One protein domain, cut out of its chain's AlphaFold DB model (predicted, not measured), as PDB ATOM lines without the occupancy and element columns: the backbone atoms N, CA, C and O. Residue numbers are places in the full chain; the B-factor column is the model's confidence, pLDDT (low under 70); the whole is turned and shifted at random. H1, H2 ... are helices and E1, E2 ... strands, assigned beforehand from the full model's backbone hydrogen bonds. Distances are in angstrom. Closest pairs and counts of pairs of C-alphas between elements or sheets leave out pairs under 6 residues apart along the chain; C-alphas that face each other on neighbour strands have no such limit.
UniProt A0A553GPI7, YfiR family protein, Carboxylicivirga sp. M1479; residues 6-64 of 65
ATOM      1  N   ILE A   6     -10.183 -28.667 -44.714       79.06
ATOM      2  CA  ILE A   6     -10.618 -27.268 -44.735       79.06
ATOM      3  C   ILE A   6      -9.915 -26.627 -43.548       79.06
ATOM      4  O   ILE A   6     -10.029 -27.120 -42.429       79.06
ATOM      5  N   ASN A   7      -9.155 -25.557 -43.784       82.56
ATOM      6  CA  ASN A   7      -8.386 -24.869 -42.741       82.56
ATOM      7  C   ASN A   7      -7.474 -25.818 -41.928       82.56
ATOM      8  O   ASN A   7      -7.367 -25.683 -40.712       82.56
ATOM      9  N   ASN A   8      -6.844 -26.800 -42.589       81.12
ATOM     10  CA  ASN A   8      -6.025 -27.859 -41.973       81.12
ATOM     11  C   ASN A   8      -6.759 -28.769 -40.967       81.12
ATOM     12  O   ASN A   8      -6.114 -29.547 -40.263       81.12
ATOM     13  N   ALA A   9      -8.090 -28.714 -40.904       84.50
ATOM     14  CA  ALA A   9      -8.886 -29.618 -40.090       84.50
ATOM     15  C   ALA A   9      -9.289 -30.869 -40.893       84.50
ATOM     16  O   ALA A   9      -9.622 -30.749 -42.081       84.50
ATOM     17  N   PRO A  10      -9.281 -32.064 -40.270       86.50
ATOM     18  CA  PRO A  10      -9.841 -33.261 -40.881       86.50
ATOM     19  C   PRO A  10     -11.361 -33.101 -41.016       86.50
ATOM     20  O   PRO A  10     -12.024 -32.587 -40.113       86.50
ATOM     21  N   ILE A  11     -11.905 -33.531 -42.150       91.25
ATOM     22  CA  ILE A  11     -13.327 -33.399 -42.483       91.25
ATOM     23  C   ILE A  11     -13.936 -34.791 -42.520       91.25
ATOM     24  O   ILE A  11     -13.308 -35.709 -43.035       91.25
ATOM     25  N   LEU A  12     -15.158 -34.919 -42.010       92.94
ATOM     26  CA  LEU A  12     -16.008 -36.075 -42.255       92.94
ATOM     27  C   LEU A  12     -16.902 -35.782 -43.465       92.94
ATOM     28  O   LEU A  12     -17.742 -34.882 -43.407       92.94
ATOM     29  N   LEU A  13     -16.724 -36.530 -44.546       94.19
ATOM     30  CA  LEU A  13     -17.570 -36.494 -45.727       94.19
ATOM     31  C   LEU A  13     -18.711 -37.501 -45.571       94.19
ATOM     32  O   LEU A  13     -18.503 -38.696 -45.344       94.19
ATOM     33  N   VAL A  14     -19.932 -36.988 -45.716       95.06
ATOM     34  CA  VAL A  14     -21.172 -37.759 -45.650       95.06
ATOM     35  C   VAL A  14     -21.925 -37.573 -46.960       95.06
ATOM     36  O   VAL A  14     -22.057 -36.450 -47.440       95.06
ATOM     37  N   SER A  15     -22.400 -38.674 -47.531       95.00
ATOM     38  CA  SER A  15     -23.055 -38.722 -48.840       95.00
ATOM     39  C   SER A  15     -24.405 -39.437 -48.759       95.00
ATOM     40  O   SER A  15     -24.561 -40.367 -47.977       95.00
ATOM     41  N   ASP A  16     -25.368 -39.052 -49.587       94.06
ATOM     42  CA  ASP A  16     -26.595 -39.816 -49.863       94.06
ATOM     43  C   ASP A  16     -26.429 -40.808 -51.034       94.06
ATOM     44  O   ASP A  16     -27.308 -41.613 -51.332       94.06
ATOM     45  N   GLU A  17     -25.266 -40.800 -51.686       93.69
ATOM     46  CA  GLU A  17     -24.892 -41.731 -52.745       93.69
ATOM     47  C   GLU A  17     -23.864 -42.766 -52.254       93.69
ATOM     48  O   GLU A  17     -22.715 -42.423 -51.943       93.69
ATOM     49  N   LEU A  18     -24.234 -44.053 -52.265       92.69
ATOM     50  CA  LEU A  18     -23.384 -45.164 -51.802       92.69
ATOM     51  C   LEU A  18     -22.058 -45.277 -52.576       92.69
ATOM     52  O   LEU A  18     -21.003 -45.548 -52.007       92.69
ATOM     53  N   GLN A  19     -22.094 -45.017 -53.883       93.00
ATOM     54  CA  GLN A  19     -20.929 -45.080 -54.772       93.00
ATOM     55  C   GLN A  19     -19.811 -44.090 -54.412       93.00
ATOM     56  O   GLN A  19     -18.668 -44.284 -54.831       93.00
ATOM     57  N   LEU A  20     -20.109 -43.040 -53.637       93.88
ATOM     58  CA  LEU A  20     -19.106 -42.068 -53.200       93.88
ATOM     59  C   LEU A  20     -18.217 -42.594 -52.066       93.88
ATOM     60  O   LEU A  20     -17.123 -42.058 -51.879       93.88
ATOM     61  N   LEU A  21     -18.590 -43.697 -51.401       93.06
ATOM     62  CA  LEU A  21     -17.693 -44.406 -50.476       93.06
ATOM     63  C   LEU A  21     -16.409 -44.883 -51.170       93.06
ATOM     64  O   LEU A  21     -15.333 -44.833 -50.584       93.06
ATOM     65  N   ASN A  22     -16.500 -45.252 -52.451       90.88
ATOM     66  CA  ASN A  22     -15.345 -45.629 -53.275       90.88
ATOM     67  C   ASN A  22     -14.540 -44.425 -53.789       90.88
ATOM     68  O   ASN A  22     -13.480 -44.595 -54.390       90.88
ATOM     69  N   LYS A  23     -15.054 -43.202 -53.616       90.25
ATOM     70  CA  LYS A  23     -14.457 -41.972 -54.160       90.25
ATOM     71  C   LYS A  23     -13.896 -41.031 -53.100       90.25
ATOM     72  O   LYS A  23     -13.299 -40.024 -53.473       90.25
ATOM     73  N   GLY A  24     -14.063 -41.338 -51.815       90.44
ATOM     74  CA  GLY A  24     -13.541 -40.497 -50.738       90.44
ATOM     75  C   GLY A  24     -14.460 -40.332 -49.542       90.44
ATOM     76  O   GLY A  24     -13.977 -39.890 -48.516       90.44
ATOM     77  N   ALA A  25     -15.753 -40.650 -49.650       94.06
ATOM     78  CA  ALA A  25     -16.674 -40.449 -48.535       94.06
ATOM     79  C   ALA A  25     -16.445 -41.489 -47.431       94.06
ATOM     80  O   ALA A  25     -16.274 -42.676 -47.713       94.06
ATOM     81  N   GLU A  26     -16.472 -41.071 -46.170       95.19
ATOM     82  CA  GLU A  26     -16.353 -41.992 -45.036       95.19
ATOM     83  C   GLU A  26     -17.690 -42.623 -44.667       95.19
ATOM     84  O   GLU A  26     -17.735 -43.764 -44.208       95.19
ATOM     85  N   ILE A  27     -18.779 -41.876 -44.852       95.94
ATOM     86  CA  ILE A  27     -20.131 -42.342 -44.571       95.94
ATOM     87  C   ILE A  27     -20.999 -42.082 -45.793       95.94
ATOM     88  O   ILE A  27     -20.996 -40.989 -46.359       95.94
ATOM     89  N   ALA A  28     -21.793 -43.076 -46.162       96.44
ATOM     90  CA  ALA A  28     -22.943 -42.874 -47.017       96.44
ATOM     91  C   ALA A  28     -24.202 -43.320 -46.285       96.44
ATOM     92  O   ALA A  28     -24.157 -44.199 -45.423       96.44
ATOM     93  N   PHE A  29     -25.333 -42.722 -46.620       94.94
ATOM     94  CA  PHE A  29     -26.629 -43.192 -46.174       94.94
ATOM     95  C   PHE A  29     -27.540 -43.435 -47.366       94.94
ATOM     96  O   PHE A  29     -27.414 -42.794 -48.401       94.94
ATOM     97  N   ASN A  30     -28.456 -44.381 -47.208       93.88
ATOM     98  CA  ASN A  30     -29.483 -44.674 -48.192       93.88
ATOM     99  C   ASN A  30     -30.824 -44.862 -47.481       93.88
ATOM    100  O   ASN A  30     -30.874 -45.360 -46.352       93.88
ATOM    101  N   ILE A  31     -31.906 -44.480 -48.149       91.69
ATOM    102  CA  ILE A  31     -33.260 -44.774 -47.689       91.69
ATOM    103  C   ILE A  31     -33.690 -46.079 -48.354       91.69
ATOM    104  O   ILE A  31     -33.878 -46.144 -49.566       91.69
ATOM    105  N   GLU A  32     -33.858 -47.127 -47.552       89.00
ATOM    106  CA  GLU A  32     -34.382 -48.412 -48.006       89.00
ATOM    107  C   GLU A  32     -35.751 -48.658 -47.374       89.00
ATOM    108  O   GLU A  32     -35.864 -49.022 -46.200       89.00
ATOM    109  N   GLY A  33     -36.803 -48.429 -48.161       90.00
ATOM    110  CA  GLY A  33     -38.176 -48.440 -47.663       90.00
ATOM    111  C   GLY A  33     -38.424 -47.268 -46.714       90.00
ATOM    112  O   GLY A  33     -38.287 -46.113 -47.104       90.00
ATOM    113  N   ASP A  34     -38.786 -47.569 -45.471       94.19
ATOM    114  CA  ASP A  34     -39.039 -46.602 -44.397       94.19
ATOM    115  C   ASP A  34     -37.833 -46.399 -43.461       94.19
ATOM    116  O   ASP A  34     -37.938 -45.707 -42.447       94.19
ATOM    117  N   LYS A  35     -36.678 -47.002 -43.779       91.12
ATOM    118  CA  LYS A  35     -35.494 -46.999 -42.914       91.12
ATOM    119  C   LYS A  35     -34.324 -46.266 -43.547       91.12
ATOM    120  O   LYS A  35     -34.004 -46.456 -44.717       91.12
ATOM    121  N   LEU A  36     -33.631 -45.495 -42.714       91.56
ATOM    122  CA  LEU A  36     -32.333 -44.917 -43.033       91.56
ATOM    123  C   LEU A  36     -31.239 -45.931 -42.692       91.56
ATOM    124  O   LEU A  36     -31.076 -46.302 -41.527       91.56
ATOM    125  N   LYS A  37     -30.499 -46.379 -43.702       92.69
ATOM    126  CA  LYS A  37     -29.315 -47.221 -43.528       92.69
ATOM    127  C   LYS A  37     -28.058 -46.385 -43.671       92.69
ATOM    128  O   LYS A  37     -27.956 -45.579 -44.589       92.69
ATOM    129  N   TYR A  38     -27.101 -46.621 -42.782       94.75
ATOM    130  CA  TYR A  38     -25.771 -46.032 -42.850       94.75
ATOM    131  C   TYR A  38     -24.764 -47.076 -43.302       94.75
ATOM    132  O   TYR A  38     -24.814 -48.227 -42.875       94.75
ATOM    133  N   TYR A  39     -23.818 -46.624 -44.101       95.56
ATOM    134  CA  TYR A  39     -22.703 -47.392 -44.607       95.56
ATOM    135  C   TYR A  39     -21.425 -46.648 -44.263       95.56
ATOM    136  O   TYR A  39     -21.305 -45.456 -44.545       95.56
ATOM    137  N   ILE A  40     -20.490 -47.334 -43.618       96.12
ATOM    138  CA  ILE A  40     -19.301 -46.722 -43.037       96.12
ATOM    139  C   ILE A  40     -18.077 -47.361 -43.677       96.12
ATOM    140  O   ILE A  40     -17.811 -48.542 -43.461       96.12
ATOM    141  N   ASN A  41     -17.314 -46.572 -44.432       94.81
ATOM    142  CA  ASN A  41     -16.034 -46.998 -44.978       94.81
ATOM    143  C   ASN A  41     -14.933 -46.740 -43.940       94.81
ATOM    144  O   ASN A  41     -14.483 -45.608 -43.728       94.81
ATOM    145  N   LYS A  42     -14.514 -47.815 -43.269       93.06
ATOM    146  CA  LYS A  42     -13.523 -47.749 -42.192       93.06
ATOM    147  C   LYS A  42     -12.131 -47.379 -42.710       93.06
ATOM    148  O   LYS A  42     -11.454 -46.578 -42.064       93.06
ATOM    149  N   SER A  43     -11.750 -47.878 -43.885       92.69
ATOM    150  CA  SER A  43     -10.501 -47.512 -44.560       92.69
ATOM    151  C   SER A  43     -10.406 -46.002 -44.772       92.69
ATOM    152  O   SER A  43      -9.383 -45.398 -44.449       92.69
ATOM    153  N   ASN A  44     -11.484 -45.357 -45.229       92.75
ATOM    154  CA  ASN A  44     -11.499 -43.906 -45.440       92.75
ATOM    155  C   ASN A  44     -11.382 -43.134 -44.117       92.75
ATOM    156  O   ASN A  44     -10.583 -42.202 -44.026       92.75
ATOM    157  N   LEU A  45     -12.096 -43.561 -43.063       92.44
ATOM    158  CA  LEU A  45     -11.979 -42.958 -41.726       92.44
ATOM    159  C   LEU A  45     -10.532 -42.984 -41.208       92.44
ATOM    160  O   LEU A  45     -10.034 -41.985 -40.680       92.44
ATOM    161  N   GLU A  46      -9.853 -44.120 -41.367       91.19
ATOM    162  CA  GLU A  46      -8.466 -44.307 -40.937       91.19
ATOM    163  C   GLU A  46      -7.485 -43.508 -41.801       91.19
ATOM    164  O   GLU A  46      -6.622 -42.807 -41.264       91.19
ATOM    165  N   LEU A  47      -7.657 -43.525 -43.127       89.69
ATOM    166  CA  LEU A  47      -6.860 -42.730 -44.066       89.69
ATOM    167  C   LEU A  47      -6.952 -41.233 -43.755       89.69
ATOM    168  O   LEU A  47      -5.933 -40.536 -43.771       89.69
ATOM    169  N   MET A  48      -8.143 -40.744 -43.414       90.00
ATOM    170  CA  MET A  48      -8.386 -39.350 -43.037       90.00
ATOM    171  C   MET A  48      -7.956 -39.011 -41.607       90.00
ATOM    172  O   MET A  48      -8.022 -37.846 -41.210       90.00
ATOM    173  N   ASN A  49      -7.436 -39.986 -40.851       90.19
ATOM    174  CA  ASN A  49      -7.041 -39.838 -39.450       90.19
ATOM    175  C   ASN A  49      -8.190 -39.293 -38.577       90.19
ATOM    176  O   ASN A  49      -7.979 -38.502 -37.650       90.19
ATOM    177  N   LEU A  50      -9.424 -39.691 -38.899       91.62
ATOM    178  CA  LEU A  50     -10.609 -39.317 -38.146       91.62
ATOM    179  C   LEU A  50     -10.743 -40.228 -36.932       91.62
ATOM    180  O   LEU A  50     -10.729 -41.454 -37.027       91.62
ATOM    181  N   LYS A  51     -10.922 -39.619 -35.761       92.50
ATOM    182  CA  LYS A  51     -11.245 -40.366 -34.545       92.50
ATOM    183  C   LYS A  51     -12.732 -40.680 -34.540       92.50
ATOM    184  O   LYS A  51     -13.556 -39.770 -34.557       92.50
ATOM    185  N   TYR A  52     -13.068 -41.958 -34.444       91.94
ATOM    186  CA  TYR A  52     -14.446 -42.423 -34.357       91.94
ATOM    187  C   TYR A  52     -14.652 -43.319 -33.133       91.94
ATOM    188  O   TYR A  52     -13.722 -43.924 -32.598       91.94
ATOM    189  N   SER A  53     -15.897 -43.392 -32.664       93.56
ATOM    190  CA  SER A  53     -16.276 -44.281 -31.565       93.56
ATOM    191  C   SER A  53     -16.765 -45.627 -32.100       93.56
ATOM    192  O   SER A  53     -17.342 -45.697 -33.182       93.56
ATOM    193  N   ARG A  54     -16.638 -46.697 -31.303       92.12
ATOM    194  CA  ARG A  54     -17.237 -48.004 -31.640       92.12
ATOM    195  C   ARG A  54     -18.756 -47.933 -31.820       92.12
ATOM    196  O   ARG A  54     -19.311 -48.711 -32.578       92.12
ATOM    197  N   LYS A  55     -19.424 -46.977 -31.163       93.25
ATOM    198  CA  LYS A  55     -20.870 -46.763 -31.314       93.25
ATOM    199  C   LYS A  55     -21.240 -46.353 -32.739       93.25
ATOM    200  O   LYS A  55     -22.275 -46.790 -33.214       93.25
ATOM    201  N   LEU A  56     -20.388 -45.577 -33.420       90.69
ATOM    202  CA  LEU A  56     -20.608 -45.212 -34.822       90.69
ATOM    203  C   LEU A  56     -20.642 -46.460 -35.707       90.69
ATOM    204  O   LEU A  56     -21.579 -46.635 -36.471       90.69
ATOM    205  N   LEU A  57     -19.678 -47.365 -35.528       91.25
ATOM    206  CA  LEU A  57     -19.603 -48.617 -36.288       91.25
ATOM    207  C   LEU A  57     -20.805 -49.544 -36.062       91.25
ATOM    208  O   LEU A  57     -21.074 -50.397 -36.894       91.25
ATOM    209  N   HIS A  58     -21.522 -49.395 -34.946       91.94
ATOM    210  CA  HIS A  58     -22.738 -50.161 -34.666       91.94
ATOM    211  C   HIS A  58     -24.014 -49.521 -35.231       91.94
ATOM    212  O   HIS A  58     -25.051 -50.179 -35.237       91.94
ATOM    213  N   LEU A  59     -23.971 -48.259 -35.676       90.00
ATOM    214  CA  LEU A  59     -25.126 -47.571 -36.271       90.00
ATOM    215  C   LEU A  59     -25.366 -47.958 -37.734       90.00
ATOM    216  O   LEU A  59     -26.465 -47.745 -38.241       90.00
ATOM    217  N   GLY A  60     -24.348 -48.484 -38.413       89.94
ATOM    218  CA  GLY A  60     -24.390 -48.790 -39.835       89.94
ATOM    219  C   GLY A  60     -23.648 -50.068 -40.185       89.94
ATOM    220  O   GLY A  60     -23.052 -50.723 -39.334       89.94
ATOM    221  N   GLU A  61     -23.684 -50.411 -41.463       92.94
ATOM    222  CA  GLU A  61     -22.892 -51.491 -42.031       92.94
ATOM    223  C   GLU A  61     -21.462 -50.999 -42.272       92.94
ATOM    224  O   GLU A  61     -21.242 -49.997 -42.956       92.94
ATOM    225  N   VAL A  62     -20.483 -51.680 -41.677       91.00
ATOM    226  CA  VAL A  62     -19.067 -51.383 -41.908       91.00
ATOM    227  C   VAL A  62     -18.627 -52.113 -43.165       91.00
ATOM    228  O   VAL A  62     -18.709 -53.339 -43.219       91.00
ATOM    229  N   ILE A  63     -18.135 -51.360 -44.142       87.81
ATOM    230  CA  ILE A  63     -17.581 -51.904 -45.376       87.81
ATOM    231  C   ILE A  63     -16.071 -51.691 -45.397       87.81
ATOM    232  O   ILE A  63     -15.592 -50.581 -45.156       87.81
ATOM    233  N   ASP A  64     -15.346 -52.762 -45.714       72.50
ATOM    234  CA  ASP A  64     -13.947 -52.707 -46.136       72.50
ATOM    235  C   ASP A  64     -13.932 -52.804 -47.663       72.50
ATOM    236  O   ASP A  64     -14.301 -53.834 -48.232       72.50
TER     237      ASP A  64
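This is residues 6 to 64 of the 65 residues of the protein "YfiR family protein" of Carboxylicivirga sp. M1479 (UniProt A0A553GPI7). A long two-strand hairpin, E1 and E2, widened by the short strand E3 beside E2, makes a small sheet with H1 over one face and H3 over the other. H2 follows E2 directly at the end away from the hairpin's turn, and of the opening stretch with no named element, residues 6 to 17, residues 14 to 15 pair parallel with residues 27 to 28 of E1. The 59 printed residues hold three helices and three strands in the order H1 E1 E2 H2 H3 E3; the mixed sheet runs E1 E2 E3, and the class is mixed, helices and strands. The whole is compact, with a radius of gyration of the C-alphas of 11.5 A, yet elongated, spanning 38 by 22 by 20 A.

E1, residues 27 to 32, and E2, residues 35 to 41, form an antiparallel hairpin at 154 degrees, with N 30 and O 37 at 2.9 A. E3, residues 61 to 63, is parallel to E2 at 28 degrees, with N 61 and O 38 at 2.8 A. H1, residues 18 to 22, is on the sheet at a height of 7.8 A; its closest C-alphas to E1 are Leu 18 and Ala 28, 5.3 A. H3, residues 54 to 59, is on the opposite face at 9.6 A, over E2, and only just stands up from the sheet, rising 41 degrees; C-alphas Tyr 38 and Leu 59 are the closest of E2 and H3, 6.8 A. H2, residues 42 to 47, only grazes the sheet with residues 42 to 45. E2, H2 H3, E3 form a strand-helix-strand unit, parallel neighbour strands joined through helices, with a right-handed crossover. Every O i to N i+4 pair is within hydrogen-bond range in H2 and H3; H1 has 0 of 1, but 2 of 2 O i to N i+3 pairs.

H1 begins at C-alpha 18 (-23.384, -45.164, -51.802). E1 is 15.9 A long and E2 19.6 A. H3 is 9.2 A, H2 8.5 A, H1 8.2 A and E3 6.3 A, ending at C-alpha 63 (-17.581, -51.904, -45.376).

The C-alphas farthest apart, Asn 8 and Gly 33, are 38.6 A apart. The printed part has no cut and no long link, and no printed residue is under 70 in pLDDT.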